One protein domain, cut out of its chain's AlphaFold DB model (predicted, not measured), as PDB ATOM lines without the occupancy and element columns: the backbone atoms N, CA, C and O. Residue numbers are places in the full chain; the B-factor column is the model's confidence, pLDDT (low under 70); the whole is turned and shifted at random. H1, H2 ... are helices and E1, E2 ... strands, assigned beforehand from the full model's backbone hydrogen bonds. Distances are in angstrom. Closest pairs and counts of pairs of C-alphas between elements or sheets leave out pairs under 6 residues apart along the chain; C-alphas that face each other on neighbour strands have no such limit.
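Overview. This is residues 2 to 100 of the 107 residues of an uncharacterized protein of Rothia kristinae (UniProt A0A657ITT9). What shape is it? With little regular structure, a loose body holds E1 and E2, and residues 86 to 91 and 93 to 99 stick out. Built of what? The 99 printed residues include H1, H2, H3, E1, H4, E2, H5, mostly helix, under half in named elements. It is only just loose, close to extended: radius of gyration of the C-alphas 18.8 A, spans 63 by 34 by 26 A.

Arrangement. Do strands pair? E1, residues 44 to 46, and E2, residues 66 to 68, are parallel, N 45 and O 66 within hydrogen-bond range at 2.9 A. What touches? H2, residues 17 to 27, touches H4, residues 52 to 58, the closest C-alphas, Arg 25 and Ala 58, 5.2 A apart. In both, every O i to N i+4 pair is within range.

Along the chain. The start? H1, residues 2 to 7, begins at (133.832, 200.928, 109.275). The end? H5, residues 76 to 79, ends at (131.593, 190.248, 127.635).

Size, cuts and confidence. Any cut? The printed part has none. Low pLDDT? Residue 2 is under 70.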
ATOM      1  N   ALA A   2     132.579 201.598 109.677       60.25
ATOM      2  CA  ALA A   2     133.832 200.928 109.275       60.25
ATOM      3  C   ALA A   2     135.120 201.626 109.778       60.25
ATOM      4  O   ALA A   2     136.015 200.971 110.304       60.25
ATOM      5  N   GLY A   3     135.157 202.964 109.753       76.31
ATOM      6  CA  GLY A   3     136.379 203.714 110.066       76.31
ATOM      7  C   GLY A   3     136.938 203.565 111.490       76.31
ATOM      8  O   GLY A   3     138.139 203.719 111.665       76.31
ATOM      9  N   ALA A   4     136.127 203.252 112.509       86.69
ATOM     10  CA  ALA A   4     136.635 203.134 113.886       86.69
ATOM     11  C   ALA A   4     137.414 201.826 114.115       86.69
ATOM     12  O   ALA A   4     138.451 201.822 114.773       86.69
ATOM     13  N   LEU A   5     136.930 200.721 113.541       86.88
ATOM     14  CA  LEU A   5     137.572 199.409 113.637       86.88
ATOM     15  C   LEU A   5     138.859 199.362 112.805       86.88
ATOM     16  O   LEU A   5     139.881 198.871 113.277       86.88
ATOM     17  N   GLU A   6     138.832 199.945 111.607       86.94
ATOM     18  CA  GLU A   6     140.012 200.064 110.745       86.94
ATOM     19  C   GLU A   6     141.120 200.901 111.402       86.94
ATOM     20  O   GLU A   6     142.281 200.497 111.389       86.94
ATOM     21  N   GLN A   7     140.774 202.023 112.047       91.19
ATOM     22  CA  GLN A   7     141.733 202.846 112.800       91.19
ATOM     23  C   GLN A   7     142.339 202.106 113.998       91.19
ATOM     24  O   GLN A   7     143.504 202.318 114.325       91.19
ATOM     25  N   ALA A   8     141.571 201.216 114.628       89.19
ATOM     26  CA  ALA A   8     142.057 200.331 115.682       89.19
ATOM     27  C   ALA A   8     142.885 199.141 115.148       89.19
ATOM     28  O   ALA A   8     143.317 198.300 115.934       89.19
ATOM     29  N   GLY A   9     143.109 199.046 113.830       88.94
ATOM     30  CA  GLY A   9     143.853 197.951 113.205       88.94
ATOM     31  C   GLY A   9     143.099 196.620 113.203       88.94
ATOM     32  O   GLY A   9     143.707 195.567 113.002       88.94
ATOM     33  N   VAL A  10     141.781 196.638 113.428       88.56
ATOM     34  CA  VAL A  10     140.950 195.435 113.386       88.56
ATOM     35  C   VAL A  10     140.776 195.002 111.936       88.56
ATOM     36  O   VAL A  10     140.255 195.741 111.101       88.56
ATOM     37  N   ARG A  11     141.180 193.767 111.634       89.00
ATOM     38  CA  ARG A  11     140.927 193.147 110.334       89.00
ATOM     39  C   ARG A  11     139.455 192.750 110.231       89.00
ATOM     40  O   ARG A  11     139.015 191.843 110.934       89.00
ATOM     41  N   ILE A  12     138.731 193.376 109.310       91.00
ATOM     42  CA  ILE A  12     137.353 193.014 108.961       91.00
ATOM     43  C   ILE A  12     137.386 192.126 107.715       91.00
ATOM     44  O   ILE A  12     138.113 192.407 106.762       91.00
ATOM     45  N   VAL A  13     136.628 191.034 107.739       92.12
ATOM     46  CA  VAL A  13     136.444 190.138 106.593       92.12
ATOM     47  C   VAL A  13     134.950 189.903 106.430       92.12
ATOM     48  O   VAL A  13     134.300 189.459 107.372       92.12
ATOM     49  N   GLU A  14     134.428 190.192 105.244       94.25
ATOM     50  CA  GLU A  14     133.075 189.818 104.839       94.25
ATOM     51  C   GLU A  14     133.164 188.573 103.955       94.25
ATOM     52  O   GLU A  14     133.891 188.550 102.962       94.25
ATOM     53  N   GLU A  15     132.462 187.513 104.337       95.50
ATOM     54  CA  GLU A  15     132.440 186.241 103.618       95.50
ATOM     55  C   GLU A  15     131.073 185.570 103.800       95.50
ATOM     56  O   GLU A  15     130.299 185.951 104.679       95.50
ATOM     57  N   SER A  16     130.755 184.586 102.956       96.31
ATOM     58  CA  SER A  16     129.543 183.785 103.134       96.31
ATOM     59  C   SER A  16     129.700 182.782 104.277       96.31
ATOM     60  O   SER A  16     130.812 182.348 104.591       96.31
ATOM     61  N   ASP A  17     128.575 182.334 104.836       94.19
ATOM     62  CA  ASP A  17     128.547 181.276 105.852       94.19
ATOM     63  C   ASP A  17     129.308 180.018 105.407       94.19
ATOM     64  O   ASP A  17     130.047 179.426 106.193       94.19
ATOM     65  N   ASP A  18     129.169 179.615 104.143       95.38
ATOM     66  CA  ASP A  18     129.837 178.420 103.619       95.38
ATOM     67  C   ASP A  18     131.352 178.608 103.506       95.38
ATOM     68  O   ASP A  18     132.105 177.722 103.917       95.38
ATOM     69  N   ALA A  19     131.811 179.779 103.053       96.75
ATOM     70  CA  ALA A  19     133.237 180.098 103.009       96.75
ATOM     71  C   ALA A  19     133.848 180.126 104.419       96.75
ATOM     72  O   ALA A  19     134.942 179.600 104.651       96.75
ATOM     73  N   TRP A  20     133.116 180.678 105.389       95.00
ATOM     74  CA  TRP A  20     133.533 180.669 106.784       95.00
ATOM     75  C   TRP A  20     133.607 179.245 107.355       95.00
ATOM     76  O   TRP A  20     134.608 178.883 107.982       95.00
ATOM     77  N   ARG A  21     132.606 178.395 107.080       95.38
ATOM     78  CA  ARG A  21     132.601 176.976 107.484       95.38
ATOM     79  C   ARG A  21     133.745 176.186 106.854       95.38
ATOM     80  O   ARG A  21     134.359 175.365 107.533       95.38
ATOM     81  N   ASP A  22     134.079 176.442 105.594       97.44
ATOM     82  CA  ASP A  22     135.225 175.807 104.938       97.44
ATOM     83  C   ASP A  22     136.551 176.207 105.588       97.44
ATOM     84  O   ASP A  22     137.424 175.360 105.801       97.44
ATOM     85  N   ALA A  23     136.687 177.465 106.008       96.44
ATOM     86  CA  ALA A  23     137.850 177.894 106.773       96.44
ATOM     87  C   ALA A  23     137.949 177.190 108.140       96.44
ATOM     88  O   ALA A  23     139.051 176.808 108.541       96.44
ATOM     89  N   LEU A  24     136.824 176.977 108.836       96.75
ATOM     90  CA  LEU A  24     136.783 176.198 110.083       96.75
ATOM     91  C   LEU A  24     137.209 174.740 109.849       96.75
ATOM     92  O   LEU A  24     138.072 174.218 110.560       96.75
ATOM     93  N   ARG A  25     136.689 174.099 108.794       97.69
ATOM     94  CA  ARG A  25     137.119 172.752 108.382       97.69
ATOM     95  C   ARG A  25     138.623 172.700 108.107       97.69
ATOM     96  O   ARG A  25     139.292 171.743 108.503       97.69
ATOM     97  N   GLY A  26     139.175 173.752 107.501       96.81
ATOM     98  CA  GLY A  26     140.603 173.887 107.201       96.81
ATOM     99  C   GLY A  26     141.522 173.946 108.427       96.81
ATOM    100  O   GLY A  26     142.714 173.654 108.308       96.81
ATOM    101  N   ILE A  27     141.004 174.283 109.615       97.00
ATOM    102  CA  ILE A  27     141.809 174.347 110.845       97.00
ATOM    103  C   ILE A  27     141.645 173.138 111.762       97.00
ATOM    104  O   ILE A  27     142.427 173.006 112.697       97.00
ATOM    105  N   ARG A  28     140.700 172.222 111.514       95.12
ATOM    106  CA  ARG A  28     140.343 171.131 112.449       95.12
ATOM    107  C   ARG A  28     141.520 170.256 112.922       95.12
ATOM    108  O   ARG A  28     141.467 169.705 114.013       95.12
ATOM    109  N   ARG A  29     142.596 170.143 112.125       93.94
ATOM    110  CA  ARG A  29     143.810 169.354 112.442       93.94
ATOM    111  C   ARG A  29     145.087 170.182 112.651       93.94
ATOM    112  O   ARG A  29     146.143 169.592 112.842       93.94
ATOM    113  N   ARG A  30     145.017 171.517 112.610       94.88
ATOM    114  CA  ARG A  30     146.196 172.399 112.717       94.88
ATOM    115  C   ARG A  30     146.466 172.779 114.166       94.88
ATOM    116  O   ARG A  30     145.577 173.313 114.827       94.88
ATOM    117  N   GLY A  31     147.676 172.554 114.660       93.81
ATOM    118  CA  GLY A  31     148.058 172.924 116.021       93.81
ATOM    119  C   GLY A  31     148.125 174.448 116.231       93.81
ATOM    120  O   GLY A  31     148.270 175.195 115.263       93.81
ATOM    121  N   PRO A  32     148.090 174.945 117.484       92.81
ATOM    122  CA  PRO A  32     148.095 176.385 117.774       92.81
ATOM    123  C   PRO A  32     149.256 177.166 117.135       92.81
ATOM    124  O   PRO A  32     149.065 178.285 116.672       92.81
ATOM    125  N   ARG A  33     150.453 176.566 117.049       94.19
ATOM    126  CA  ARG A  33     151.625 177.202 116.415       94.19
ATOM    127  C   ARG A  33     151.443 177.421 114.914       94.19
ATOM    128  O   ARG A  33     151.931 178.411 114.389       94.19
ATOM    129  N   GLU A  34     150.738 176.521 114.235       95.94
ATOM    130  CA  GLU A  34     150.455 176.648 112.801       95.94
ATOM    131  C   GLU A  34     149.402 177.721 112.516       95.94
ATOM    132  O   GLU A  34     149.261 178.140 111.371       95.94
ATOM    133  N   LEU A  35     148.638 178.133 113.531       95.06
ATOM    134  CA  LEU A  35     147.590 179.149 113.432       95.06
ATOM    135  C   LEU A  35     148.071 180.549 113.842       95.06
ATOM    136  O   LEU A  35     147.302 181.499 113.706       95.06
ATOM    137  N   ALA A  36     149.317 180.693 114.300       94.56
ATOM    138  CA  ALA A  36     149.910 181.990 114.625       94.56
ATOM    139  C   ALA A  36     149.867 182.937 113.410       94.56
ATOM    140  O   ALA A  36     150.173 182.530 112.287       94.56
ATOM    141  N   GLY A  37     149.442 184.186 113.617       91.25
ATOM    142  CA  GLY A  37     149.257 185.182 112.559       91.25
ATOM    143  C   GLY A  37     148.036 184.955 111.657       91.25
ATOM    144  O   GLY A  37     147.787 185.747 110.747       91.25
ATOM    145  N   THR A  38     147.257 183.892 111.878       93.44
ATOM    146  CA  THR A  38     145.974 183.684 111.191       93.44
ATOM    147  C   THR A  38     144.830 184.302 111.993       93.44
ATOM    148  O   THR A  38     144.960 184.579 113.182       93.44
ATOM    149  N   ARG A  39     143.648 184.430 111.380       91.56
ATOM    150  CA  ARG A  39     142.433 184.880 112.084       91.56
ATOM    151  C   ARG A  39     141.955 183.941 113.205       91.56
ATOM    152  O   ARG A  39     141.022 184.286 113.914       91.56
ATOM    153  N   PHE A  40     142.555 182.757 113.330       93.50
ATOM    154  CA  PHE A  40     142.237 181.757 114.351       93.50
ATOM    155  C   PHE A  40     143.331 181.642 115.425       93.50
ATOM    156  O   PHE A  40     143.325 180.704 116.225       93.50
ATOM    157  N   GLU A  41     144.286 182.575 115.443       92.19
ATOM    158  CA  GLU A  41     145.259 182.685 116.524       92.19
ATOM    159  C   GLU A  41     144.557 182.833 117.887       92.19
ATOM    160  O   GLU A  41     143.494 183.438 118.009       92.19
ATOM    161  N   GLY A  42     145.132 182.228 118.929       89.69
ATOM    162  CA  GLY A  42     144.572 182.269 120.282       89.69
ATOM    163  C   GLY A  42     143.432 181.279 120.547       89.69
ATOM    164  O   GLY A  42     143.071 181.111 121.710       89.69
ATOM    165  N   MET A  43     142.927 180.569 119.526       92.75
ATOM    166  CA  MET A  43     141.986 179.444 119.674       92.75
ATOM    167  C   MET A  43     140.655 179.804 120.358       92.75
ATOM    168  O   MET A  43     140.106 179.025 121.139       92.75
ATOM    169  N   ARG A  44     140.118 180.995 120.074       94.12
ATOM    170  CA  ARG A  44     138.846 181.474 120.634       94.12
ATOM    171  C   ARG A  44     137.986 182.108 119.551       94.12
ATOM    172  O   ARG A  44     138.477 182.912 118.768       94.12
ATOM    173  N   ILE A  45     136.701 181.773 119.538       94.88
ATOM    174  CA  ILE A  45     135.700 182.369 118.651       94.88
ATOM    175  C   ILE A  45     134.591 182.951 119.518       94.88
ATOM    176  O   ILE A  45     133.894 182.213 120.214       94.88
ATOM    177  N   ARG A  46     134.399 184.271 119.455       95.38
ATOM    178  CA  ARG A  46     133.174 184.915 119.937       95.38
ATOM    179  C   ARG A  46     132.145 184.896 118.807       95.38
ATOM    180  O   ARG A  46     132.322 185.589 117.812       95.38
ATOM    181  N   LEU A  47     131.103 184.079 118.948       95.75
ATOM    182  CA  LEU A  47     130.072 183.878 117.928       95.75
ATOM    183  C   LEU A  47     128.818 184.696 118.246       95.75
ATOM    184  O   LEU A  47     128.286 184.586 119.348       95.75
ATOM    185  N   ILE A  48     128.327 185.477 117.281       94.56
ATOM    186  CA  ILE A  48     127.137 186.329 117.428       94.56
ATOM    187  C   ILE A  48     126.132 185.976 116.330       94.56
ATOM    188  O   ILE A  48     126.495 185.924 115.161       94.56
ATOM    189  N   GLY A  49     124.871 185.736 116.704       89.31
ATOM    190  CA  GLY A  49     123.748 185.580 115.766       89.31
ATOM    191  C   GLY A  49     123.737 184.311 114.898       89.31
ATOM    192  O   GLY A  49     122.759 184.090 114.193       89.31
ATOM    193  N   ALA A  50     124.777 183.476 114.957       85.75
ATOM    194  CA  ALA A  50     124.925 182.275 114.136       85.75
ATOM    195  C   ALA A  50     124.639 180.972 114.906       85.75
ATOM    196  O   ALA A  50     124.725 180.919 116.136       85.75
ATOM    197  N   ASP A  51     124.340 179.901 114.163       91.69
ATOM    198  CA  ASP A  51     124.132 178.561 114.718       91.69
ATOM    199  C   ASP A  51     125.452 177.941 115.197       91.69
ATOM    200  O   ASP A  51     126.291 177.514 114.399       91.69
ATOM    201  N   HIS A  52     125.611 177.854 116.519       93.25
ATOM    202  CA  HIS A  52     126.776 177.246 117.150       93.25
ATOM    203  C   HIS A  52     126.927 175.758 116.802       93.25
ATOM    204  O   HIS A  52     128.063 175.299 116.691       93.25
ATOM    205  N   ALA A  53     125.837 175.009 116.580       94.19
ATOM    206  CA  ALA A  53     125.917 173.581 116.265       94.19
ATOM    207  C   ALA A  53     126.687 173.342 114.956       94.19
ATOM    208  O   ALA A  53     127.615 172.531 114.930       94.19
ATOM    209  N   SER A  54     126.399 174.132 113.914       93.69
ATOM    210  CA  SER A  54     127.141 174.085 112.646       93.69
ATOM    211  C   SER A  54     128.647 174.376 112.793       93.69
ATOM    212  O   SER A  54     129.465 173.839 112.043       93.69
ATOM    213  N   VAL A  55     129.044 175.185 113.783       94.81
ATOM    214  CA  VAL A  55     130.456 175.495 114.075       94.81
ATOM    215  C   VAL A  55     131.146 174.296 114.715       94.81
ATOM    216  O   VAL A  55     132.248 173.928 114.301       94.81
ATOM    217  N   TYR A  56     130.493 173.659 115.692       95.12
ATOM    218  CA  TYR A  56     130.998 172.437 116.320       95.12
ATOM    219  C   TYR A  56     131.156 171.302 115.302       95.12
ATOM    220  O   TYR A  56     132.173 170.605 115.323       95.12
ATOM    221  N   GLU A  57     130.195 171.149 114.387       95.44
ATOM    222  CA  GLU A  57     130.253 170.165 113.304       95.44
ATOM    223  C   GLU A  57     131.418 170.443 112.345       95.44
ATOM    224  O   GLU A  57     132.226 169.551 112.080       95.44
ATOM    225  N   ALA A  58     131.578 171.690 111.880       96.12
ATOM    226  CA  ALA A  58     132.674 172.073 110.987       96.12
ATOM    227  C   ALA A  58     134.066 171.834 111.608       96.12
ATOM    228  O   ALA A  58     135.029 171.548 110.891       96.12
ATOM    229  N   LEU A  59     134.169 171.928 112.935       96.12
ATOM    230  CA  LEU A  59     135.393 171.685 113.698       96.12
ATOM    231  C   LEU A  59     135.580 170.222 114.131       96.12
ATOM    232  O   LEU A  59     136.583 169.928 114.780       96.12
ATOM    233  N   GLU A  60     134.655 169.314 113.801       96.12
ATOM    234  CA  GLU A  60     134.645 167.919 114.275       96.12
ATOM    235  C   GLU A  60     134.791 167.807 115.809       96.12
ATOM    236  O   GLU A  60     135.463 166.912 116.321       96.12
ATOM    237  N   GLY A  61     134.201 168.744 116.561       92.00
ATOM    238  CA  GLY A  61     134.258 168.739 118.028       92.00
ATOM    239  C   GLY A  61     135.650 168.996 118.621       92.00
ATOM    240  O   GLY A  61     135.929 168.556 119.737       92.00
ATOM    241  N   ARG A  62     136.532 169.691 117.892       93.69
ATOM    242  CA  ARG A  62     137.879 170.066 118.350       93.69
ATOM    243  C   ARG A  62     137.865 170.683 119.773       93.69
ATOM    244  O   ARG A  62     137.298 171.762 119.943       93.69
ATOM    245  N   PRO A  63     138.514 170.063 120.782       91.06
ATOM    246  CA  PRO A  63     138.328 170.429 122.193       91.06
ATOM    247  C   PRO A  63     139.195 171.600 122.684       91.06
ATOM    248  O   PRO A  63     138.920 172.171 123.734       91.06
ATOM    249  N   ASP A  64     140.258 171.957 121.964       92.12
ATOM    250  CA  ASP A  64     141.197 173.028 122.322       92.12
ATOM    251  C   ASP A  64     140.796 174.406 121.763       92.12
ATOM    252  O   ASP A  64     141.524 175.378 121.962       92.12
ATOM    253  N   LEU A  65     139.647 174.509 121.078       93.38
ATOM    254  CA  LEU A  65     139.077 175.761 120.577       93.38
ATOM    255  C   LEU A  65     137.851 176.165 121.411       93.38
ATOM    256  O   LEU A  65     136.851 175.452 121.446       93.38
ATOM    257  N   GLY A  66     137.899 177.338 122.045       93.88
ATOM    258  CA  GLY A  66     136.772 177.877 122.811       93.88
ATOM    259  C   GLY A  66     135.758 178.606 121.927       93.88
ATOM    260  O   GLY A  66     136.106 179.604 121.295       93.88
ATOM    261  N   ILE A  67     134.502 178.151 121.910       94.69
ATOM    262  CA  ILE A  67     133.395 178.801 121.186       94.69
ATOM    263  C   ILE A  67     132.474 179.490 122.198       94.69
ATOM    264  O   ILE A  67     131.736 178.839 122.934       94.69
ATOM    265  N   TYR A  68     132.503 180.820 122.219       95.38
ATOM    266  CA  TYR A  68     131.688 181.661 123.093       95.38
ATOM    267  C   TYR A  68     130.447 182.124 122.324       95.38
ATOM    268  O   TYR A  68     130.490 183.117 121.595       95.38
ATOM    269  N   HIS A  69     129.344 181.390 122.466       95.88
ATOM    270  CA  HIS A  69     128.099 181.605 121.714       95.88
ATOM    271  C   HIS A  69     126.932 182.111 122.582       95.88
ATOM    272  O   HIS A  69     125.778 182.089 122.154       95.88
ATOM    273  N   GLY A  70     127.212 182.540 123.817       93.81
ATOM    274  CA  GLY A  70     126.200 183.130 124.694       93.81
ATOM    275  C   GLY A  70     125.609 184.421 124.106       93.81
ATOM    276  O   GLY A  70     126.264 185.068 123.276       93.81
ATOM    277  N   PRO A  71     124.395 184.824 124.526       93.88
ATOM    278  CA  PRO A  71     123.825 186.115 124.145       93.88
ATOM    279  C   PRO A  71     124.801 187.255 124.443       93.88
ATOM    280  O   PRO A  71     125.514 187.212 125.445       93.88
ATOM    281  N   VAL A  72     124.849 188.259 123.568       95.06
ATOM    282  CA  VAL A  72     125.622 189.484 123.830       95.06
ATOM    283  C   VAL A  72     125.015 190.193 125.039       95.06
ATOM    284  O   VAL A  72     123.793 190.339 125.109       95.06
ATOM    285  N   THR A  73     125.855 190.619 125.982       94.06
ATOM    286  CA  THR A  73     125.421 191.339 127.188       94.06
ATOM    287  C   THR A  73     126.011 192.744 127.265       94.06
ATOM    288  O   THR A  73     127.143 192.987 126.854       94.06
ATOM    289  N   GLU A  74     125.255 193.679 127.845       96.44
ATOM    290  CA  GLU A  74     125.741 195.026 128.179       96.44
ATOM    291  C   GLU A  74     126.692 195.020 129.389       96.44
ATOM    292  O   GLU A  74     127.396 195.998 129.650       96.44
ATOM    293  N   ALA A  75     126.753 193.909 130.133       96.56
ATOM    294  CA  ALA A  75     127.696 193.725 131.226       96.56
ATOM    295  C   ALA A  75     129.119 193.524 130.679       96.56
ATOM    296  O   ALA A  75     129.598 192.396 130.549       96.56
ATOM    297  N   GLY A  76     129.811 194.631 130.390       93.62
ATOM    298  CA  GLY A  76     131.137 194.629 129.761       93.62
ATOM    299  C   GLY A  76     132.167 193.732 130.455       93.62
ATOM    300  O   GLY A  76     132.940 193.066 129.783       93.62
ATOM    301  N   TRP A  77     132.124 193.617 131.786       93.31
ATOM    302  CA  TRP A  77     132.994 192.703 132.540       93.31
ATOM    303  C   TRP A  77     132.856 191.239 132.113       93.31
ATOM    304  O   TRP A  77     133.855 190.533 132.018       93.31
ATOM    305  N   VAL A  78     131.631 190.789 131.845       92.12
ATOM    306  CA  VAL A  78     131.364 189.423 131.381       92.12
ATOM    307  C   VAL A  78     131.735 189.294 129.905       92.12
ATOM    308  O   VAL A  78     132.400 188.335 129.518       92.12
ATOM    309  N   GLU A  79     131.361 190.279 129.085       95.06
ATOM    310  CA  GLU A  79     131.593 190.248 127.635       95.06
ATOM    311  C   GLU A  79     133.085 190.373 127.261       95.06
ATOM    312  O   GLU A  79     133.494 189.903 126.203       95.06
ATOM    313  N   MET A  80     133.924 190.953 128.127       94.88
ATOM    314  CA  MET A  80     135.368 191.101 127.901       94.88
ATOM    315  C   MET A  80     136.167 189.804 128.082       94.88
ATOM    316  O   MET A  80     137.257 189.690 127.519       94.88
ATOM    317  N   LEU A  81     135.663 188.820 128.836       91.69
ATOM    318  CA  LEU A  81     136.417 187.608 129.190       91.69
ATOM    319  C   LEU A  81     137.007 186.841 127.985       91.69
ATOM    320  O   LEU A  81     138.167 186.430 128.066       91.69
ATOM    321  N   PRO A  82     136.310 186.683 126.840       92.88
ATOM    322  CA  PRO A  82     136.874 186.007 125.669       92.88
ATOM    323  C   PRO A  82     138.106 186.714 125.076       92.88
ATOM    324  O   PRO A  82     138.932 186.067 124.425       92.88
ATOM    325  N   PHE A  83     138.244 188.022 125.319       91.75
ATOM    326  CA  PHE A  83     139.243 188.903 124.709       91.75
ATOM    327  C   PHE A  83     140.472 189.152 125.593       91.75
ATOM    328  O   PHE A  83     141.435 189.767 125.140       91.75
ATOM    329  N   LEU A  84     140.470 188.669 126.836       91.62
ATOM    330  CA  LEU A  84     141.580 188.832 127.771       91.62
ATOM    331  C   LEU A  84     142.358 187.531 127.956       91.62
ATOM    332  O   LEU A  84     141.826 186.422 127.851       91.62
ATOM    333  N   ARG A  85     143.647 187.655 128.269       90.69
ATOM    334  CA  ARG A  85     144.467 186.533 128.721       90.69
ATOM    335  C   ARG A  85     144.761 186.721 130.197       90.69
ATOM    336  O   ARG A  85     145.428 187.675 130.577       90.69
ATOM    337  N   GLU A  86     144.268 185.796 131.007       92.25
ATOM    338  CA  GLU A  86     144.565 185.781 132.433       92.25
ATOM    339  C   GLU A  86     146.063 185.555 132.670       92.25
ATOM    340  O   GLU A  86     146.717 184.772 131.969       92.25
ATOM    341  N   GLN A  87     146.601 186.251 133.669       95.62
ATOM    342  CA  GLN A  87     147.987 186.141 134.091       95.62
ATOM    343  C   GLN A  87     148.055 186.212 135.615       95.62
ATOM    344  O   GLN A  87     147.565 187.160 136.222       95.62
ATOM    345  N   ALA A  88     148.696 185.218 136.224       95.88
ATOM    346  CA  ALA A  88     149.040 185.237 137.638       95.88
ATOM    347  C   ALA A  88     150.531 185.561 137.789       95.88
ATOM    348  O   ALA A  88     151.374 184.967 137.114       95.88
ATOM    349  N   VAL A  89     150.846 186.496 138.680       92.44
ATOM    350  CA  VAL A  89     152.216 186.887 139.026       92.44
ATOM    351  C   VAL A  89     152.390 186.678 140.524       92.44
ATOM    352  O   VAL A  89     151.573 187.143 141.312       92.44
ATOM    353  N   SER A  90     153.444 185.963 140.915       92.38
ATOM    354  CA  SER A  90     153.820 185.769 142.317       92.38
ATOM    355  C   SER A  90     155.229 186.300 142.535       92.38
ATOM    356  O   SER A  90     156.130 186.020 141.742       92.38
ATOM    357  N   ILE A  91     155.404 187.086 143.596       91.31
ATOM    358  CA  ILE A  91     156.664 187.737 143.942       91.31
ATOM    359  C   ILE A  91     157.021 187.336 145.369       91.31
ATOM    360  O   ILE A  91     156.238 187.539 146.297       91.31
ATOM    361  N   THR A  92     158.214 186.774 145.555       92.25
ATOM    362  CA  THR A  92     158.723 186.466 146.893       92.25
ATOM    363  C   THR A  92     159.029 187.767 147.631       92.25
ATOM    364  O   THR A  92     159.964 188.476 147.272       92.25
ATOM    365  N   ALA A  93     158.278 188.055 148.694       92.94
ATOM    366  CA  ALA A  93     158.422 189.275 149.498       92.94
ATOM    367  C   ALA A  93     159.557 189.201 150.543       92.94
ATOM    368  O   ALA A  93     159.546 189.920 151.543       92.94
ATOM    369  N   HIS A  94     160.513 188.287 150.366       93.31
ATOM    370  CA  HIS A  94     161.605 188.096 151.309       93.31
ATOM    371  C   HIS A  94     162.899 187.643 150.637       93.31
ATOM    372  O   HIS A  94     162.905 186.859 149.685       93.31
ATOM    373  N   ARG A  95     164.020 188.018 151.248       93.38
ATOM    374  CA  ARG A  95     165.351 187.527 150.909       93.38
ATOM    375  C   ARG A  95     165.997 186.930 152.151       93.38
ATOM    376  O   ARG A  95     166.244 187.622 153.134       93.38
ATOM    377  N   PHE A  96     166.234 185.619 152.109       94.31
ATOM    378  CA  PHE A  96     166.734 184.846 153.255       94.31
ATOM    379  C   PHE A  96     165.890 185.024 154.535       94.31
ATOM    380  O   PHE A  96     166.430 185.120 155.631       94.31
ATOM    381  N   GLY A  97     164.564 185.106 154.395       93.75
ATOM    382  CA  GLY A  97     163.632 185.281 155.518       93.75
ATOM    383  C   GLY A  97     163.455 186.725 155.998       93.75
ATOM    384  O   GLY A  97     162.514 186.996 156.737       93.75
ATOM    385  N   ASN A  98     164.286 187.664 155.544       95.56
ATOM    386  CA  ASN A  98     164.085 189.084 155.819       95.56
ATOM    387  C   ASN A  98     163.132 189.686 154.779       95.56
ATOM    388  O   ASN A  98     163.321 189.406 153.593       95.56
ATOM    389  N   PRO A  99     162.150 190.512 155.178       93.88
ATOM    390  CA  PRO A  99     161.302 191.234 154.235       93.88
ATOM    391  C   PRO A  99     162.130 191.998 153.195       93.88
ATOM    392  O   PRO A  99     163.077 192.702 153.548       93.88
ATOM    393  N   ASP A 100     161.775 191.847 151.920       92.19
ATOM    394  CA  ASP A 100     162.414 192.529 150.791       92.19
ATOM    395  C   ASP A 100     161.392 193.450 150.113       92.19
ATOM    396  O   ASP A 100     160.257 193.053 149.852       92.19
TER     397      ASP A 100